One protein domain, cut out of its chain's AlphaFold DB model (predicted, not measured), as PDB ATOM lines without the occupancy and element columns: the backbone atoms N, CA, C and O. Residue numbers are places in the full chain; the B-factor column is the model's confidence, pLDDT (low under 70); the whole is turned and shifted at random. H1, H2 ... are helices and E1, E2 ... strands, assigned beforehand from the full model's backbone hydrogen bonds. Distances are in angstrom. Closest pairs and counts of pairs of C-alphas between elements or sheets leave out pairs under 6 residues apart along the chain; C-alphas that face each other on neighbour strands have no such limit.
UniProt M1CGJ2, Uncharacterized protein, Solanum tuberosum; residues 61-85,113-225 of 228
ATOM      1  N   LEU A  61     216.860 112.773  94.344       89.44
ATOM      2  CA  LEU A  61     218.228 112.864  93.836       89.44
ATOM      3  C   LEU A  61     218.244 112.295  92.416       89.44
ATOM      4  O   LEU A  61     217.843 111.150  92.201       89.44
ATOM      5  N   LEU A  62     218.694 113.084  91.442       89.12
ATOM      6  CA  LEU A  62     218.685 112.698  90.033       89.12
ATOM      7  C   LEU A  62     220.096 112.465  89.517       89.12
ATOM      8  O   LEU A  62     220.976 113.306  89.685       89.12
ATOM      9  N   LEU A  63     220.292 111.338  88.834       93.75
ATOM     10  CA  LEU A  63     221.579 110.938  88.281       93.75
ATOM     11  C   LEU A  63     221.484 110.740  86.767       93.75
ATOM     12  O   LEU A  63     220.685 109.940  86.285       93.75
ATOM     13  N   GLY A  64     222.314 111.462  86.020       93.56
ATOM     14  CA  GLY A  64     222.380 111.412  84.564       93.56
ATOM     15  C   GLY A  64     223.741 110.907  84.121       93.56
ATOM     16  O   GLY A  64     224.699 111.676  84.105       93.56
ATOM     17  N   PHE A  65     223.825 109.625  83.762       95.25
ATOM     18  CA  PHE A  65     225.058 109.008  83.271       95.25
ATOM     19  C   PHE A  65     225.172 109.086  81.745       95.25
ATOM     20  O   PHE A  65     224.200 108.788  81.046       95.25
ATOM     21  N   SER A  66     226.357 109.407  81.211       93.81
ATOM     22  CA  SER A  66     226.611 109.436  79.761       93.81
ATOM     23  C   SER A  66     225.630 110.389  79.058       93.81
ATOM     24  O   SER A  66     225.553 111.571  79.392       93.81
ATOM     25  N   LYS A  67     224.808 109.889  78.133       92.81
ATOM     26  CA  LYS A  67     223.743 110.672  77.483       92.81
ATOM     27  C   LYS A  67     222.624 111.105  78.438       92.81
ATOM     28  O   LYS A  67     221.889 112.024  78.116       92.81
ATOM     29  N   GLY A  68     222.499 110.493  79.618       91.50
ATOM     30  CA  GLY A  68     221.516 110.876  80.635       91.50
ATOM     31  C   GLY A  68     221.674 112.312  81.143       91.50
ATOM     32  O   GLY A  68     220.710 112.883  81.644       91.50
ATOM     33  N   GLY A  69     222.844 112.937  80.962       93.88
ATOM     34  CA  GLY A  69     223.029 114.359  81.262       93.88
ATOM     35  C   GLY A  69     222.125 115.289  80.447       93.88
ATOM     36  O   GLY A  69     221.713 116.325  80.958       93.88
ATOM     37  N   THR A  70     221.715 114.906  79.231       90.62
ATOM     38  CA  THR A  70     220.779 115.722  78.431       90.62
ATOM     39  C   THR A  70     219.376 115.733  79.018       90.62
ATOM     40  O   THR A  70     218.695 116.757  78.993       90.62
ATOM     41  N   VAL A  71     218.961 114.613  79.614       91.94
ATOM     42  CA  VAL A  71     217.708 114.533  80.367       91.94
ATOM     43  C   VAL A  71     217.786 115.451  81.585       91.94
ATOM     44  O   VAL A  71     216.834 116.178  81.858       91.94
ATOM     45  N   LEU A  72     218.934 115.493  82.272       96.69
ATOM     46  CA  LEU A  72     219.132 116.452  83.358       96.69
ATOM     47  C   LEU A  72     219.076 117.900  82.862       96.69
ATOM     48  O   LEU A  72     218.438 118.708  83.519       96.69
ATOM     49  N   ASN A  73     219.639 118.231  81.695       96.19
ATOM     50  CA  ASN A  73     219.549 119.586  81.129       96.19
ATOM     51  C   ASN A  73     218.092 120.034  80.941       96.19
ATOM     52  O   ASN A  73     217.733 121.156  81.311       96.19
ATOM     53  N   GLN A  74     217.239 119.140  80.433       94.50
ATOM     54  CA  GLN A  74     215.804 119.397  80.322       94.50
ATOM     55  C   GLN A  74     215.164 119.589  81.701       94.50
ATOM     56  O   GLN A  74     214.422 120.544  81.898       94.50
ATOM     57  N   LEU A  75     215.468 118.726  82.674       94.94
ATOM     58  CA  LEU A  75     214.899 118.817  84.023       94.94
ATOM     59  C   LEU A  75     215.367 120.059  84.788       94.94
ATOM     60  O   LEU A  75     214.567 120.653  85.497       94.94
ATOM     61  N   VAL A  76     216.618 120.490  84.624       97.31
ATOM     62  CA  VAL A  76     217.133 121.754  85.175       97.31
ATOM     63  C   VAL A  76     216.402 122.937  84.551       97.31
ATOM     64  O   VAL A  76     216.013 123.864  85.259       97.31
ATOM     65  N   THR A  77     216.161 122.884  83.239       94.12
ATOM     66  CA  THR A  77     215.381 123.904  82.534       94.12
ATOM     67  C   THR A  77     213.956 123.950  83.068       94.12
ATOM     68  O   THR A  77     213.520 124.979  83.571       94.12
ATOM     69  N   GLU A  78     213.240 122.827  83.042       94.00
ATOM     70  CA  GLU A  78     211.866 122.745  83.538       94.00
ATOM     71  C   GLU A  78     211.751 123.127  85.005       94.00
ATOM     72  O   GLU A  78     210.794 123.803  85.371       94.00
ATOM     73  N   LEU A  79     212.736 122.741  85.824       93.75
ATOM     74  CA  LEU A  79     212.830 123.191  87.196       93.75
ATOM     75  C   LEU A  79     212.852 124.713  87.201       93.75
ATOM     76  O   LEU A  79     211.890 125.280  87.686       93.75
ATOM     77  N   GLY A  80     213.845 125.379  86.603       94.19
ATOM     78  CA  GLY A  80     213.969 126.845  86.606       94.19
ATOM     79  C   GLY A  80     212.669 127.610  86.313       94.19
ATOM     80  O   GLY A  80     212.411 128.625  86.955       94.19
ATOM     81  N   PHE A  81     211.823 127.101  85.416       92.44
ATOM     82  CA  PHE A  81     210.545 127.726  85.048       92.44
ATOM     83  C   PHE A  81     209.313 127.227  85.829       92.44
ATOM     84  O   PHE A  81     208.226 127.772  85.648       92.44
ATOM     85  N   ALA A  82     209.448 126.211  86.679       88.94
ATOM     86  CA  ALA A  82     208.360 125.702  87.509       88.94
ATOM     87  C   ALA A  82     207.991 126.684  88.636       88.94
ATOM     88  O   ALA A  82     208.885 127.302  89.224       88.94
ATOM     89  N   PRO A  83     206.697 126.787  88.997       87.38
ATOM     90  CA  PRO A  83     206.257 127.643  90.091       87.38
ATOM     91  C   PRO A  83     206.853 127.181  91.426       87.38
ATOM     92  O   PRO A  83     206.911 125.981  91.727       87.38
ATOM     93  N   VAL A  84     207.274 128.151  92.241       85.81
ATOM     94  CA  VAL A  84     207.674 127.903  93.627       85.81
ATOM     95  C   VAL A  84     206.407 127.664  94.438       85.81
ATOM     96  O   VAL A  84     205.583 128.562  94.595       85.81
ATOM     97  N   GLN A  85     206.241 126.446  94.943       74.38
ATOM     98  CA  GLN A  85     205.206 126.162  95.931       74.38
ATOM     99  C   GLN A  85     205.698 126.714  97.267       74.38
ATOM    100  O   GLN A  85     206.561 126.119  97.912       74.38
ATOM    101  N   ASN A 113     202.780 113.202  93.157       74.38
ATOM    102  CA  ASN A 113     201.537 112.991  92.408       74.38
ATOM    103  C   ASN A 113     201.315 114.020  91.281       74.38
ATOM    104  O   ASN A 113     200.336 113.936  90.544       74.38
ATOM    105  N   SER A 114     202.229 114.981  91.126       78.62
ATOM    106  CA  SER A 114     202.184 116.021  90.097       78.62
ATOM    107  C   SER A 114     203.580 116.329  89.558       78.62
ATOM    108  O   SER A 114     204.591 116.091  90.222       78.62
ATOM    109  N   LYS A 115     203.636 116.900  88.348       82.12
ATOM    110  CA  LYS A 115     204.883 117.378  87.735       82.12
ATOM    111  C   LYS A 115     205.578 118.413  88.624       82.12
ATOM    112  O   LYS A 115     206.771 118.285  88.878       82.12
ATOM    113  N   ASP A 116     204.837 119.407  89.106       83.69
ATOM    114  CA  ASP A 116     205.406 120.480  89.925       83.69
ATOM    115  C   ASP A 116     205.832 119.966  91.298       83.69
ATOM    116  O   ASP A 116     206.880 120.372  91.793       83.69
ATOM    117  N   GLY A 117     205.083 119.023  91.881       81.06
ATOM    118  CA  GLY A 117     205.502 118.323  93.094       81.06
ATOM    119  C   GLY A 117     206.806 117.552  92.885       81.06
ATOM    120  O   GLY A 117     207.705 117.629  93.716       81.06
ATOM    121  N   PHE A 118     206.960 116.870  91.743       83.94
ATOM    122  CA  PHE A 118     208.212 116.192  91.406       83.94
ATOM    123  C   PHE A 118     209.363 117.185  91.247       83.94
ATOM    124  O   PHE A 118     210.387 117.018  91.902       83.94
ATOM    125  N   LEU A 119     209.198 118.234  90.440       86.12
ATOM    126  CA  LEU A 119     210.252 119.226  90.218       86.12
ATOM    127  C   LEU A 119     210.667 119.910  91.528       86.12
ATOM    128  O   LEU A 119     211.855 119.986  91.827       86.12
ATOM    129  N   ASN A 120     209.706 120.324  92.355       87.12
ATOM    130  CA  ASN A 120     209.987 120.948  93.650       87.12
ATOM    131  C   ASN A 120     210.572 119.976  94.691       87.12
ATOM    132  O   ASN A 120     211.179 120.430  95.660       87.12
ATOM    133  N   SER A 121     210.452 118.659  94.485       85.19
ATOM    134  CA  SER A 121     211.121 117.652  95.320       85.19
ATOM    135  C   SER A 121     212.614 117.487  95.003       85.19
ATOM    136  O   SER A 121     213.339 116.893  95.802       85.19
ATOM    137  N   ILE A 122     213.097 117.970  93.849       88.06
ATOM    138  CA  ILE A 122     214.485 117.750  93.417       88.06
ATOM    139  C   ILE A 122     215.447 118.516  94.321       88.06
ATOM    140  O   ILE A 122     215.460 119.744  94.369       88.06
ATOM    141  N   ALA A 123     216.303 117.764  95.000       90.81
ATOM    142  CA  ALA A 123     217.340 118.292  95.867       90.81
ATOM    143  C   ALA A 123     218.705 118.327  95.179       90.81
ATOM    144  O   ALA A 123     219.509 119.216  95.470       90.81
ATOM    145  N   GLU A 124     218.983 117.356  94.304       94.19
ATOM    146  CA  GLU A 124     220.330 117.131  93.779       94.19
ATOM    147  C   GLU A 124     220.330 116.678  92.323       94.19
ATOM    148  O   GLU A 124     219.575 115.786  91.932       94.19
ATOM    149  N   PHE A 125     221.247 117.253  91.550       95.94
ATOM    150  CA  PHE A 125     221.586 116.832  90.198       95.94
ATOM    151  C   PHE A 125     223.011 116.283  90.161       95.94
ATOM    152  O   PHE A 125     223.969 117.000  90.445       95.94
ATOM    153  N   HIS A 126     223.158 115.025  89.752       95.81
ATOM    154  CA  HIS A 126     224.438 114.352  89.558       95.81
ATOM    155  C   HIS A 126     224.652 114.093  88.066       95.81
ATOM    156  O   HIS A 126     224.128 113.134  87.499       95.81
ATOM    157  N   TYR A 127     225.448 114.947  87.430       97.94
ATOM    158  CA  TYR A 127     225.934 114.740  86.070       97.94
ATOM    159  C   TYR A 127     227.115 113.777  86.133       97.94
ATOM    160  O   TYR A 127     228.151 114.142  86.683       97.94
ATOM    161  N   VAL A 128     226.970 112.559  85.609       97.06
ATOM    162  CA  VAL A 128     228.002 111.519  85.706       97.06
ATOM    163  C   VAL A 128     228.574 111.169  84.350       97.06
ATOM    164  O   VAL A 128     227.897 110.589  83.508       97.06
ATOM    165  N   ASP A 129     229.847 111.505  84.170       96.88
ATOM    166  CA  ASP A 129     230.633 111.257  82.964       96.88
ATOM    167  C   ASP A 129     229.826 111.513  81.689       96.88
ATOM    168  O   ASP A 129     229.693 110.674  80.790       96.88
ATOM    169  N   VAL A 130     229.191 112.686  81.687       97.25
ATOM    170  CA  VAL A 130     228.254 113.101  80.655       97.25
ATOM    171  C   VAL A 130     229.017 113.396  79.380       97.25
ATOM    172  O   VAL A 130     230.062 114.045  79.390       97.25
ATOM    173  N   GLY A 131     228.475 112.913  78.268       93.25
ATOM    174  CA  GLY A 131     229.079 113.101  76.964       93.25
ATOM    175  C   GLY A 131     228.080 112.928  75.836       93.25
ATOM    176  O   GLY A 131     227.155 112.116  75.910       93.25
ATOM    177  N   LEU A 132     228.315 113.684  74.769       91.25
ATOM    178  CA  LEU A 132     227.579 113.645  73.512       91.25
ATOM    179  C   LEU A 132     228.555 113.682  72.337       91.25
ATOM    180  O   LEU A 132     229.712 114.070  72.489       91.25
ATOM    181  N   ASN A 133     228.071 113.290  71.162       92.44
ATOM    182  CA  ASN A 133     228.808 113.431  69.903       92.44
ATOM    183  C   ASN A 133     228.585 114.804  69.243       92.44
ATOM    184  O   ASN A 133     229.127 115.062  68.177       92.44
ATOM    185  N   THR A 134     227.794 115.666  69.881       92.88
ATOM    186  CA  THR A 134     227.478 117.040  69.481       92.88
ATOM    187  C   THR A 134     227.468 117.931  70.721       92.88
ATOM    188  O   THR A 134     227.523 117.421  71.845       92.88
ATOM    189  N   GLU A 135     227.347 119.241  70.526       94.75
ATOM    190  CA  GLU A 135     227.064 120.200  71.599       94.75
ATOM    191  C   GLU A 135     225.747 119.872  72.339       94.75
ATOM    192  O   GLU A 135     224.878 119.163  71.813       94.75
ATOM    193  N   GLY A 136     225.612 120.377  73.568       94.75
ATOM    194  CA  GLY A 136     224.437 120.220  74.436       94.75
ATOM    195  C   GLY A 136     224.591 119.196  75.567       94.75
ATOM    196  O   GLY A 136     223.589 118.720  76.113       94.75
ATOM    197  N   ALA A 137     225.822 118.828  75.927       96.25
ATOM    198  CA  ALA A 137     226.122 117.938  77.043       96.25
ATOM    199  C   ALA A 137     225.794 118.594  78.396       96.25
ATOM    200  O   ALA A 137     225.269 117.920  79.285       96.25
ATOM    201  N   TYR A 138     226.006 119.908  78.536       98.56
ATOM    202  CA  TYR A 138     225.687 120.671  79.752       98.56
ATOM    203  C   TYR A 138     224.875 121.942  79.455       98.56
ATOM    204  O   TYR A 138     224.863 122.442  78.333       98.56
ATOM    205  N   VAL A 139     224.189 122.477  80.471       97.75
ATOM    206  CA  VAL A 139     223.419 123.725  80.346       97.75
ATOM    207  C   VAL A 139     224.362 124.926  80.270       97.75
ATOM    208  O   VAL A 139     225.022 125.268  81.246       97.75
ATOM    209  N   THR A 140     224.367 125.615  79.133       97.56
ATOM    210  CA  THR A 140     225.133 126.858  78.920       97.56
ATOM    211  C   THR A 140     224.247 128.094  78.766       97.56
ATOM    212  O   THR A 140     224.744 129.212  78.673       97.56
ATOM    213  N   ASN A 141     222.921 127.923  78.763       96.94
ATOM    214  CA  ASN A 141     221.984 129.035  78.677       96.94
ATOM    215  C   ASN A 141     221.894 129.772  80.028       96.94
ATOM    216  O   ASN A 141     221.410 129.224  81.022       96.94
ATOM    217  N   GLN A 142     222.328 131.033  80.044       97.38
ATOM    218  CA  GLN A 142     222.345 131.880  81.234       97.38
ATOM    219  C   GLN A 142     220.948 132.160  81.808       97.38
ATOM    220  O   GLN A 142     220.811 132.223  83.031       97.38
ATOM    221  N   ASP A 143     219.909 132.251  80.974       97.06
ATOM    222  CA  ASP A 143     218.534 132.497  81.429       97.06
ATOM    223  C   ASP A 143     218.016 131.339  82.282       97.06
ATOM    224  O   ASP A 143     217.340 131.559  83.287       97.06
ATOM    225  N   VAL A 144     218.385 130.100  81.939       97.25
ATOM    226  CA  VAL A 144     218.023 128.916  82.733       97.25
ATOM    227  C   VAL A 144     218.632 129.006  84.131       97.25
ATOM    228  O   VAL A 144     217.944 128.789  85.128       97.25
ATOM    229  N   ILE A 145     219.910 129.377  84.225       97.69
ATOM    230  CA  ILE A 145     220.605 129.506  85.511       97.69
ATOM    231  C   ILE A 145     220.075 130.699  86.309       97.69
ATOM    232  O   ILE A 145     219.917 130.606  87.527       97.69
ATOM    233  N   HIS A 146     219.734 131.795  85.631       96.88
ATOM    234  CA  HIS A 146     219.074 132.939  86.246       96.88
ATOM    235  C   HIS A 146     217.729 132.539  86.858       96.88
ATOM    236  O   HIS A 146     217.482 132.833  88.022       96.88
ATOM    237  N   LYS A 147     216.912 131.761  86.142       97.38
ATOM    238  CA  LYS A 147     215.634 131.248  86.652       97.38
ATOM    239  C   LYS A 147     215.788 130.295  87.836       97.38
ATOM    240  O   LYS A 147     215.020 130.374  88.793       97.38
ATOM    241  N   ILE A 148     216.820 129.448  87.828       97.12
ATOM    242  CA  ILE A 148     217.190 128.659  89.010       97.12
ATOM    243  C   ILE A 148     217.594 129.569  90.175       97.12
ATOM    244  O   ILE A 148     217.234 129.286  91.308       97.12
ATOM    245  N   SER A 149     218.305 130.670  89.939       96.19
ATOM    246  CA  SER A 149     218.623 131.627  91.003       96.19
ATOM    247  C   SER A 149     217.363 132.318  91.540       96.19
ATOM    248  O   SER A 149     217.152 132.349  92.749       96.19
ATOM    249  N   ASP A 150     216.503 132.827  90.658       95.38
ATOM    250  CA  ASP A 150     215.273 133.535  91.024       95.38
ATOM    251  C   ASP A 150     214.378 132.676  91.922       95.38
ATOM    252  O   ASP A 150     213.907 133.153  92.955       95.38
ATOM    253  N   ARG A 151     214.201 131.385  91.593       94.25
ATOM    254  CA  ARG A 151     213.383 130.471  92.413       94.25
ATOM    255  C   ARG A 151     213.890 130.396  93.862       94.25
ATOM    256  O   ARG A 151     213.101 130.292  94.798       94.25
ATOM    257  N   LEU A 152     215.213 130.369  94.053       94.31
ATOM    258  CA  LEU A 152     215.833 130.142  95.363       94.31
ATOM    259  C   LEU A 152     215.706 131.394  96.234       94.31
ATOM    260  O   LEU A 152     215.447 131.285  97.441       94.31
ATOM    261  N   VAL A 153     215.823 132.568  95.605       93.19
ATOM    262  CA  VAL A 153     215.520 133.870  96.215       93.19
ATOM    263  C   VAL A 153     214.042 133.956  96.602       93.19
ATOM    264  O   VAL A 153     213.734 134.404  97.701       93.19
ATOM    265  N   GLN A 154     213.136 133.441  95.765       92.00
ATOM    266  CA  GLN A 154     211.690 133.383  96.031       92.00
ATOM    267  C   GLN A 154     211.284 132.399  97.142       92.00
ATOM    268  O   GLN A 154     210.104 132.300  97.462       92.00
ATOM    269  N   GLY A 155     212.229 131.677  97.750       89.56
ATOM    270  CA  GLY A 155     211.955 130.829  98.911       89.56
ATOM    271  C   GLY A 155     211.962 129.329  98.637       89.56
ATOM    272  O   GLY A 155     211.789 128.565  99.581       89.56
ATOM    273  N   ALA A 156     212.237 128.885  97.405       90.56
ATOM    274  CA  ALA A 156     212.338 127.456  97.119       90.56
ATOM    275  C   ALA A 156     213.424 126.760  97.977       90.56
ATOM    276  O   ALA A 156     214.405 127.406  98.389       90.56
ATOM    277  N   PRO A 157     213.289 125.439  98.211       89.31
ATOM    278  CA  PRO A 157     214.319 124.643  98.868       89.31
ATOM    279  C   PRO A 157     215.664 124.717  98.142       89.31
ATOM    280  O   PRO A 157     215.729 124.868  96.922       89.31
ATOM    281  N   GLY A 158     216.749 124.578  98.904       93.12
ATOM    282  CA  GLY A 158     218.097 124.571  98.349       93.12
ATOM    283  C   GLY A 158     218.365 123.370  97.439       93.12
ATOM    284  O   GLY A 158     217.882 122.262  97.690       93.12
ATOM    285  N   ILE A 159     219.190 123.599  96.419       95.19
ATOM    286  CA  ILE A 159     219.528 122.643  95.366       95.19
ATOM    287  C   ILE A 159     221.042 122.479  95.224       95.19
ATOM    288  O   ILE A 159     221.816 123.436  95.348       95.19
ATOM    289  N   ARG A 160     221.469 121.245  94.949       96.00
ATOM    290  CA  ARG A 160     222.872 120.883  94.763       96.00
ATOM    291  C   ARG A 160     223.134 120.347  93.364       96.00
ATOM    292  O   ARG A 160     222.356 119.566  92.825       96.00
ATOM    293  N   PHE A 161     224.273 120.726  92.810       98.00
ATOM    294  CA  PHE A 161     224.784 120.215  91.549       98.00
ATOM    295  C   PHE A 161     226.135 119.544  91.778       98.00
ATOM    296  O   PHE A 161     227.031 120.109  92.408       98.00
ATOM    297  N   PHE A 162     226.294 118.349  91.224       97.56
ATOM    298  CA  PHE A 162     227.547 117.614  91.224       97.56
ATOM    299  C   PHE A 162     227.914 117.227  89.800       97.56
ATOM    300  O   PHE A 162     227.165 116.521  89.122       97.56
ATOM    301  N   LEU A 163     229.084 117.681  89.358       98.31
ATOM    302  CA  LEU A 163     229.657 117.318  88.069       98.31
ATOM    303  C   LEU A 163     230.749 116.279  88.314       98.31
ATOM    304  O   LEU A 163     231.821 116.596  88.827       98.31
ATOM    305  N   HIS A 164     230.462 115.033  87.972       97.62
ATOM    306  CA  HIS A 164     231.389 113.911  88.045       97.62
ATOM    307  C   HIS A 164     231.868 113.603  86.634       97.62
ATOM    308  O   HIS A 164     231.049 113.485  85.723       97.62
ATOM    309  N   GLY A 165     233.166 113.439  86.431       97.00
ATOM    310  CA  GLY A 165     233.663 113.036  85.122       97.00
ATOM    311  C   GLY A 165     235.031 112.407  85.169       97.00
ATOM    312  O   GLY A 165     235.715 112.415  86.190       97.00
ATOM    313  N   THR A 166     235.404 111.835  84.039       97.88
ATOM    314  CA  THR A 166     236.663 111.138  83.819       97.88
ATOM    315  C   THR A 166     237.456 111.820  82.702       97.88
ATOM    316  O   THR A 166     236.884 112.571  81.899       97.88
ATOM    317  N   PRO A 167     238.759 111.515  82.564       97.62
ATOM    318  CA  PRO A 167     239.533 111.914  81.394       97.62
ATOM    319  C   PRO A 167     238.892 111.509  80.057       97.62
ATOM    320  O   PRO A 167     239.073 112.217  79.067       97.62
ATOM    321  N   ARG A 168     238.097 110.426  80.011       96.88
ATOM    322  CA  ARG A 168     237.417 109.965  78.789       96.88
ATOM    323  C   ARG A 168     236.466 110.999  78.198       96.88
ATOM    324  O   ARG A 168     236.368 111.062  76.972       96.88
ATOM    325  N   GLN A 169     235.763 111.765  79.031       96.94
ATOM    326  CA  GLN A 169     234.837 112.804  78.574       96.94
ATOM    327  C   GLN A 169     235.451 114.200  78.687       96.94
ATOM    328  O   GLN A 169     235.361 114.986  77.750       96.94
ATOM    329  N   TRP A 170     236.103 114.523  79.808       97.56
ATOM    330  CA  TRP A 170     236.582 115.886  80.071       97.56
ATOM    331  C   TRP A 170     237.926 116.216  79.415       97.56
ATOM    332  O   TRP A 170     238.260 117.392  79.302       97.56
ATOM    333  N   CYS A 171     238.695 115.221  78.969       96.31
ATOM    334  CA  CYS A 171     239.965 115.429  78.264       96.31
ATOM    335  C   CYS A 171     239.915 114.956  76.801       96.31
ATOM    336  O   CYS A 171     240.963 114.818  76.167       96.31
ATOM    337  N   ASP A 172     238.717 114.710  76.264       95.69
ATOM    338  CA  ASP A 172     238.529 114.290  74.877       95.69
ATOM    339  C   ASP A 172     238.886 115.434  73.910       95.69
ATOM    340  O   ASP A 172     238.277 116.506  73.933       95.69
ATOM    341  N   ARG A 173     239.907 115.209  73.074       94.81
ATOM    342  CA  ARG A 173     240.419 116.204  72.118       94.81
ATOM    343  C   ARG A 173     239.547 116.342  70.875       94.81
ATOM    344  O   ARG A 173     239.580 117.398  70.254       94.81
ATOM    345  N   ASP A 174     238.770 115.319  70.542       96.62
ATOM    346  CA  ASP A 174     237.867 115.339  69.391       96.62
ATOM    347  C   ASP A 174     236.516 115.949  69.777       96.62
ATOM    348  O   ASP A 174     235.815 116.515  68.941       96.62
ATOM    349  N   ARG A 175     236.164 115.881  71.068       96.06
ATOM    350  CA  ARG A 175     234.900 116.380  71.629       96.06
ATOM    351  C   ARG A 175     235.123 117.486  72.658       96.06
ATOM    352  O   ARG A 175     234.549 117.475  73.748       96.06
ATOM    353  N   ILE A 176     235.941 118.480  72.293       97.19
ATOM    354  CA  ILE A 176     236.337 119.600  73.171       97.19
ATOM    355  C   ILE A 176     235.158 120.384  73.765       97.19
ATOM    356  O   ILE A 176     235.306 121.007  74.819       97.19
ATOM    357  N   TRP A 177     233.997 120.378  73.098       97.94
ATOM    358  CA  TRP A 177     232.791 121.058  73.571       97.94
ATOM    359  C   TRP A 177     232.314 120.500  74.912       97.94
ATOM    360  O   TRP A 177     231.870 121.279  75.741       97.94
ATOM    361  N   ILE A 178     232.500 119.203  75.193       98.25
ATOM    362  CA  ILE A 178     232.073 118.594  76.464       98.25
ATOM    363  C   ILE A 178     232.729 119.313  77.644       98.25
ATOM    364  O   ILE A 178     232.053 119.723  78.588       98.25
ATOM    365  N   ARG A 179     234.052 119.513  77.577       98.00
ATOM    366  CA  ARG A 179     234.788 120.242  78.615       98.00
ATOM    367  C   ARG A 179     234.383 121.713  78.655       98.00
ATOM    368  O   ARG A 179     234.150 122.229  79.742       98.00
ATOM    369  N   LYS A 180     234.291 122.374  77.496       98.56
ATOM    370  CA  LYS A 180     233.918 123.798  77.415       98.56
ATOM    371  C   LYS A 180     232.544 124.065  78.031       98.56
ATOM    372  O   LYS A 180     232.414 124.965  78.851       98.56
ATOM    373  N   GLU A 181     231.544 123.263  77.682       98.69
ATOM    374  CA  GLU A 181     230.189 123.377  78.221       98.69
ATOM    375  C   GLU A 181     230.139 123.051  79.713       98.69
ATOM    376  O   GLU A 181     229.472 123.760  80.461       98.69
ATOM    377  N   LYS A 182     230.870 122.025  80.177       98.31
ATOM    378  CA  LYS A 182     230.998 121.728  81.612       98.31
ATOM    379  C   LYS A 182     231.590 122.913  82.378       98.31
ATOM    380  O   LYS A 182     231.080 123.269  83.439       98.31
ATOM    381  N   ASP A 183     232.692 123.474  81.881       98.62
ATOM    382  CA  ASP A 183     233.384 124.605  82.506       98.62
ATOM    383  C   ASP A 183     232.471 125.841  82.548       98.62
ATOM    384  O   ASP A 183     232.369 126.493  83.587       98.62
ATOM    385  N   GLU A 184     231.736 126.110  81.466       98.69
ATOM    386  CA  GLU A 184     230.772 127.210  81.405       98.69
ATOM    387  C   GLU A 184     229.578 126.996  82.344       98.69
ATOM    388  O   GLU A 184     229.214 127.891  83.106       98.69
ATOM    389  N   PHE A 185     229.009 125.790  82.374       98.69
ATOM    390  CA  PHE A 185     227.921 125.453  83.288       98.69
ATOM    391  C   PHE A 185     228.346 125.608  84.754       98.69
ATOM    392  O   PHE A 185     227.632 126.215  85.558       98.69
ATOM    393  N   PHE A 186     229.544 125.121  85.103       98.56
ATOM    394  CA  PHE A 186     230.118 125.307  86.435       98.56
ATOM    395  C   PHE A 186     230.294 126.793  86.759       98.56
ATOM    396  O   PHE A 186     229.923 127.225  87.850       98.56
ATOM    397  N   ARG A 187     230.821 127.589  85.818       98.31
ATOM    398  CA  ARG A 187     231.006 129.038  85.979       98.31
ATOM    399  C   ARG A 187     229.679 129.745  86.257       98.31
ATOM    400  O   ARG A 187     229.599 130.486  87.237       98.31
ATOM    401  N   LEU A 188     228.646 129.483  85.453       98.19
ATOM    402  CA  LEU A 188     227.312 130.071  85.606       98.19
ATOM    403  C   LEU A 188     226.684 129.710  86.962       98.19
ATOM    404  O   LEU A 188     226.217 130.592  87.687       98.19
ATOM    405  N   LEU A 189     226.719 128.431  87.353       97.56
ATOM    406  CA  LEU A 189     226.219 127.994  88.662       97.56
ATOM    407  C   LEU A 189     227.007 128.633  89.808       97.56
ATOM    408  O   LEU A 189     226.417 129.091  90.788       97.56
ATOM    409  N   LYS A 190     228.338 128.703  89.690       96.31
ATOM    410  CA  LYS A 190     229.208 129.308  90.703       96.31
ATOM    411  C   LYS A 190     228.918 130.795  90.875       96.31
ATOM    412  O   LYS A 190     228.880 131.271  92.007       96.31
ATOM    413  N   GLU A 191     228.678 131.520  89.790       95.62
ATOM    414  CA  GLU A 191     228.252 132.917  89.837       95.62
ATOM    415  C   GLU A 191     226.904 133.060  90.556       95.62
ATOM    416  O   GLU A 191     226.783 133.859  91.489       95.62
ATOM    417  N   ALA A 192     225.927 132.216  90.209       95.31
ATOM    418  CA  ALA A 192     224.618 132.206  90.851       95.31
ATOM    419  C   ALA A 192     224.696 131.896  92.357       95.31
ATOM    420  O   ALA A 192     223.924 132.466  93.127       95.31
ATOM    421  N   THR A 193     225.645 131.077  92.838       93.31
ATOM    422  CA  THR A 193     225.764 130.789  94.288       93.31
ATOM    423  C   THR A 193     225.901 132.044  95.151       93.31
ATOM    424  O   THR A 193     225.377 132.078  96.266       93.31
ATOM    425  N   ARG A 194     226.522 133.108  94.621       90.25
ATOM    426  CA  ARG A 194     226.745 134.375  95.335       90.25
ATOM    427  C   ARG A 194     225.444 135.104  95.675       90.25
ATOM    428  O   ARG A 194     225.406 135.837  96.655       90.25
ATOM    429  N   LYS A 195     224.385 134.894  94.887       88.88
ATOM    430  CA  LYS A 195     223.078 135.552  95.053       88.88
ATOM    431  C   LYS A 195     222.116 134.777  95.959       88.88
ATOM    432  O   LYS A 195     221.110 135.325  96.384       88.88
ATOM    433  N   ASN A 196     222.418 133.513  96.263       83.94
ATOM    434  CA  ASN A 196     221.446 132.567  96.821       83.94
ATOM    435  C   ASN A 196     221.679 132.201  98.297       83.94
ATOM    436  O   ASN A 196     221.134 131.203  98.757       83.94
ATOM    437  N   MET A 197     222.500 132.960  99.036       83.38
ATOM    438  CA  MET A 197     222.769 132.758 100.477       83.38
ATOM    439  C   MET A 197     223.080 131.295 100.867       83.38
ATOM    440  O   MET A 197     222.654 130.809 101.909       83.38
ATOM    441  N   GLY A 198     223.786 130.554 100.005       86.50
ATOM    442  CA  GLY A 198     224.131 129.144 100.245       86.50
ATOM    443  C   GLY A 198     223.050 128.116  99.879       86.50
ATOM    444  O   GLY A 198     223.304 126.920  99.989       86.50
ATOM    445  N   LYS A 199     221.880 128.536  99.374       94.00
ATOM    446  CA  LYS A 199     220.835 127.623  98.874       94.00
ATOM    447  C   LYS A 199     221.196 126.934  97.556       94.00
ATOM    448  O   LYS A 199     220.582 125.929  97.219       94.00
ATOM    449  N   LEU A 200     222.164 127.465  96.809       96.50
ATOM    450  CA  LEU A 200     222.721 126.818  95.624       96.50
ATOM    451  C   LEU A 200     224.127 126.316  95.937       96.50
ATOM    452  O   LEU A 200     225.003 127.106  96.291       96.50
ATOM    453  N   TYR A 201     224.344 125.019  95.752       96.00
ATOM    454  CA  TYR A 201     225.648 124.386  95.906       96.00
ATOM    455  C   TYR A 201     226.085 123.729  94.596       96.00
ATOM    456  O   TYR A 201     225.278 123.119  93.899       96.00
ATOM    457  N   ILE A 202     227.373 123.833  94.274       97.00
ATOM    458  CA  ILE A 202     227.985 123.206  93.101       97.00
ATOM    459  C   ILE A 202     229.344 122.625  93.490       97.00
ATOM    460  O   ILE A 202     230.150 123.290  94.148       97.00
ATOM    461  N   ARG A 203     229.607 121.392  93.055       96.19
ATOM    462  CA  ARG A 203     230.898 120.716  93.199       96.19
ATOM    463  C   ARG A 203     231.253 119.974  91.918       96.19
ATOM    464  O   ARG A 203     230.391 119.373  91.286       96.19
ATOM    465  N   GLU A 204     232.532 119.975  91.570       96.19
ATOM    466  CA  GLU A 204     233.076 119.102  90.531       96.19
ATOM    467  C   GLU A 204     234.025 118.061  91.132       96.19
ATOM    468  O   GLU A 204     234.662 118.300  92.163       96.19
ATOM    469  N   ARG A 205     234.091 116.886  90.505       96.31
ATOM    470  CA  ARG A 205     234.999 115.802  90.879       96.31
ATOM    471  C   ARG A 205     235.488 115.075  89.631       96.31
ATOM    472  O   ARG A 205     234.703 114.453  88.917       96.31
ATOM    473  N   LEU A 206     236.799 115.139  89.411       96.19
ATOM    474  CA  LEU A 206     237.492 114.326  88.420       96.19
ATOM    475  C   LEU A 206     237.829 112.963  89.035       96.19
ATOM    476  O   LEU A 206     238.483 112.886  90.076       96.19
ATOM    477  N   TYR A 207     237.405 111.896  88.374       95.75
ATOM    478  CA  TYR A 207     237.741 110.518  88.712       95.75
ATOM    479  C   TYR A 207     238.832 110.021  87.775       95.75
ATOM    480  O   TYR A 207     238.867 110.395  86.606       95.75
ATOM    481  N   PHE A 208     239.720 109.167  88.288       95.56
ATOM    482  CA  PHE A 208     240.792 108.547  87.504       95.56
ATOM    483  C   PHE A 208     241.709 109.548  86.784       95.56
ATOM    484  O   PHE A 208     242.197 109.261  85.697       95.56
ATOM    485  N   GLY A 209     241.969 110.722  87.373       92.19
ATOM    486  CA  GLY A 209     242.785 111.774  86.744       92.19
ATOM    487  C   GLY A 209     244.227 111.363  86.403       92.19
ATOM    488  O   GLY A 209     244.897 112.060  85.650       92.19
ATOM    489  N   ASN A 210     244.696 110.234  86.937       92.81
ATOM    490  CA  ASN A 210     245.990 109.618  86.653       92.81
ATOM    491  C   ASN A 210     245.935 108.475  85.616       92.81
ATOM    492  O   ASN A 210     246.985 107.934  85.277       92.81
ATOM    493  N   LYS A 211     244.750 108.074  85.137       93.31
ATOM    494  CA  LYS A 211     244.582 107.048  84.094       93.31
ATOM    495  C   LYS A 211     244.474 107.699  82.711       93.31
ATOM    496  O   LYS A 211     244.053 108.849  82.576       93.31
ATOM    497  N   LEU A 212     244.834 106.945  81.671       92.81
ATOM    498  CA  LEU A 212     244.599 107.364  80.290       92.81
ATOM    499  C   LEU A 212     243.094 107.339  79.960       92.81
ATOM    500  O   LEU A 212     242.365 106.526  80.524       92.81
ATOM    501  N   PRO A 213     242.615 108.205  79.048       93.19
ATOM    502  CA  PRO A 213     241.234 108.168  78.576       93.19
ATOM    503  C   PRO A 213     240.907 106.843  77.870       93.19
ATOM    504  O   PRO A 213     241.467 106.556  76.815       93.19
ATOM    505  N   ASP A 214     239.960 106.065  78.396       92.19
ATOM    506  CA  ASP A 214     239.450 104.858  77.736       92.19
ATOM    507  C   ASP A 214     237.947 104.640  77.994       92.19
ATOM    508  O   ASP A 214     237.295 105.375  78.739       92.19
ATOM    509  N   LEU A 215     237.346 103.665  77.308       92.44
ATOM    510  CA  LEU A 215     235.923 103.361  77.480       92.44
ATOM    511  C   LEU A 215     235.630 102.627  78.799       92.44
ATOM    512  O   LEU A 215     234.500 102.671  79.272       92.44
ATOM    513  N   GLN A 216     236.613 101.966  79.406       93.88
ATOM    514  CA  GLN A 216     236.419 101.251  80.662       93.88
ATOM    515  C   GLN A 216     236.176 102.237  81.807       93.88
ATOM    516  O   GLN A 216     235.191 102.088  82.532       93.88
ATOM    517  N   ILE A 217     236.985 103.296  81.912       93.69
ATOM    518  CA  ILE A 217     236.823 104.316  82.956       93.69
ATOM    519  C   ILE A 217     235.479 105.050  82.852       93.69
ATOM    520  O   ILE A 217     234.944 105.468  83.879       93.69
ATOM    521  N   HIS A 218     234.900 105.142  81.643       92.69
ATOM    522  CA  HIS A 218     233.556 105.694  81.432       92.69
ATOM    523  C   HIS A 218     232.508 104.953  82.257       92.69
ATOM    524  O   HIS A 218     231.633 105.585  82.829       92.69
ATOM    525  N   PHE A 219     232.589 103.625  82.340       91.56
ATOM    526  CA  PHE A 219     231.645 102.822  83.117       91.56
ATOM    527  C   PHE A 219     232.106 102.622  84.567       91.56
ATOM    528  O   PHE A 219     231.276 102.659  85.474       91.56
ATOM    529  N   GLU A 220     233.417 102.488  84.803       91.44
ATOM    530  CA  GLU A 220     234.017 102.269  86.133       91.44
ATOM    531  C   GLU A 220     233.676 103.395  87.126       91.44
ATOM    532  O   GLU A 220     233.564 103.161  88.333       91.44
ATOM    533  N   ILE A 221     233.457 104.622  86.635       91.25
ATOM    534  CA  ILE A 221     233.052 105.755  87.480       91.25
ATOM    535  C   ILE A 221     231.757 105.477  88.251       91.25
ATOM    536  O   ILE A 221     231.648 105.923  89.389       91.25
ATOM    537  N   ILE A 222     230.805 104.721  87.684       88.75
ATOM    538  CA  ILE A 222     229.501 104.442  88.311       88.75
ATOM    539  C   ILE A 222     229.691 103.716  89.648       88.75
ATOM    540  O   ILE A 222     228.988 104.000  90.617       88.75
ATOM    541  N   GLU A 223     230.673 102.821  89.715       88.00
ATOM    542  CA  GLU A 223     230.996 102.042  90.914       88.00
ATOM    543  C   GLU A 223     231.722 102.875  91.979       88.00
ATOM    544  O   GLU A 223     231.666 102.560  93.165       88.00
ATOM    545  N   HIS A 224     232.364 103.969  91.564       86.81
ATOM    546  CA  HIS A 224     233.113 104.880  92.429       86.81
ATOM    547  C   HIS A 224     232.315 106.133  92.806       86.81
ATOM    548  O   HIS A 224     232.835 107.002  93.509       86.81
ATOM    549  N   LEU A 225     231.061 106.235  92.348       84.88
ATOM    550  CA  LEU A 225     230.202 107.373  92.628       84.88
ATOM    551  C   LEU A 225     229.947 107.526  94.123       84.88
ATOM    552  O   LEU A 225     229.291 106.713  94.783       84.88
TER     553      LEU A 225
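Overview. This is residues 61 to 85 and 113 to 225 of the 228 residues of an uncharacterized protein of Solanum tuberosum (UniProt M1CGJ2). One gently twisted sheet of four parallel strands makes a wall, with the long helices H1 and H5 over one face and H3 between their last turns, touching both. H6 sits at the end of the sheet where the strands finish, and H2 leads straight into E2 near the opposite end. The printed part has 138 residues with six named helices and four named strands, in the order E1 H1 H2 E2 H3 E3 H4 H5 E4 H6, and its class is mixed, helices and strands. The sheet's order is E1 E2 E3 E4. The whole is compact, with a radius of gyration of the C-alphas of 15.0 A and spans of 46 by 31 by 25 A.

Along the chain. E1, residues 61 to 65, begins at C-alpha 61 (218.228, 112.864, 93.836). H1 is residues 68 to 81, 20.6 A long; H2, residues 115 to 121; E2, residues 122 to 128, 16.8 A; H3, residues 142 to 153, 16.6 A. E3 is residues 159 to 165, 19.9 A; H4, residues 167 to 170; H5, residues 176 to 193, 26.1 A, starting at C-alpha 176 (236.337, 119.600, 73.171). E4 is residues 200 to 206, 20.6 A; H6 is residues 215 to 224, 15.3 A, ending at C-alpha 224 (233.113, 104.880, 92.429).

Arrangement. E1 and E2 are parallel neighbours, with N 62 and O 124 2.9 A apart, within hydrogen-bond range. E2 and E3 are parallel, with N 162 and O 125 at 2.8 A; so are E3 and E4, with N 161 and O 201 at 2.8 A. H1 and H5 lie on the same face, two layers, helices over one face of a sheet: H1 over E1 and E2 at a height of 9.2 A, H5 over E3 and E4 at 9.9 A. E2, H3, E3 and E3, H4 H5, E4 are strand-helix-strand units, parallel neighbour strands joined through helices, with right-handed crossovers. H3 only grazes the sheet, with residues 148 to 152. Residues 76 to 81 of H1 touch H3, the closest C-alphas being Gly 80 and Ile 148 at 4.4 A, at a steep tilt of 57 degrees, the same way. Residues 188 to 193 of H5 touch H3, the closest C-alphas being Ser 149 and Ala 192 at 6.0 A, at a shallow tilt of 29 degrees. Residues 75 to 79 of H1 touch H2, about perpendicular at 83 degrees, the closest C-alphas being Leu 79 and Leu 119 at 5.6 A. H4 touches H5 only at the corner, the closest C-alphas being Trp 170 and Arg 179 at 4.9 A, and touches H6, with C-alphas 168 and 218 closest at 6.3 A. H6 only grazes the sheet, with residues 217 to 222. H1 and H5 are apart. Every O i to N i+4 pair is within hydrogen-bond range in H1, H2 and H5; H3 has 7 of 8, H6 has 2 of 6 beside 6 of 7 O i to N i+3 pairs, and H4 is too short for an i+4 pair.

Size, cuts and confidence. The C-alphas farthest apart, those of Gln 85 and Leu 212, are 46.4 A apart. Residues 86 to 112 are not printed, and C-alphas 85 and 113 are 14.1 A apart across the cut. Of the links printed whole, E2 to H3 is long, 13 residues. The mean pLDDT of the printed part is 93.5, and no printed residue is under 70.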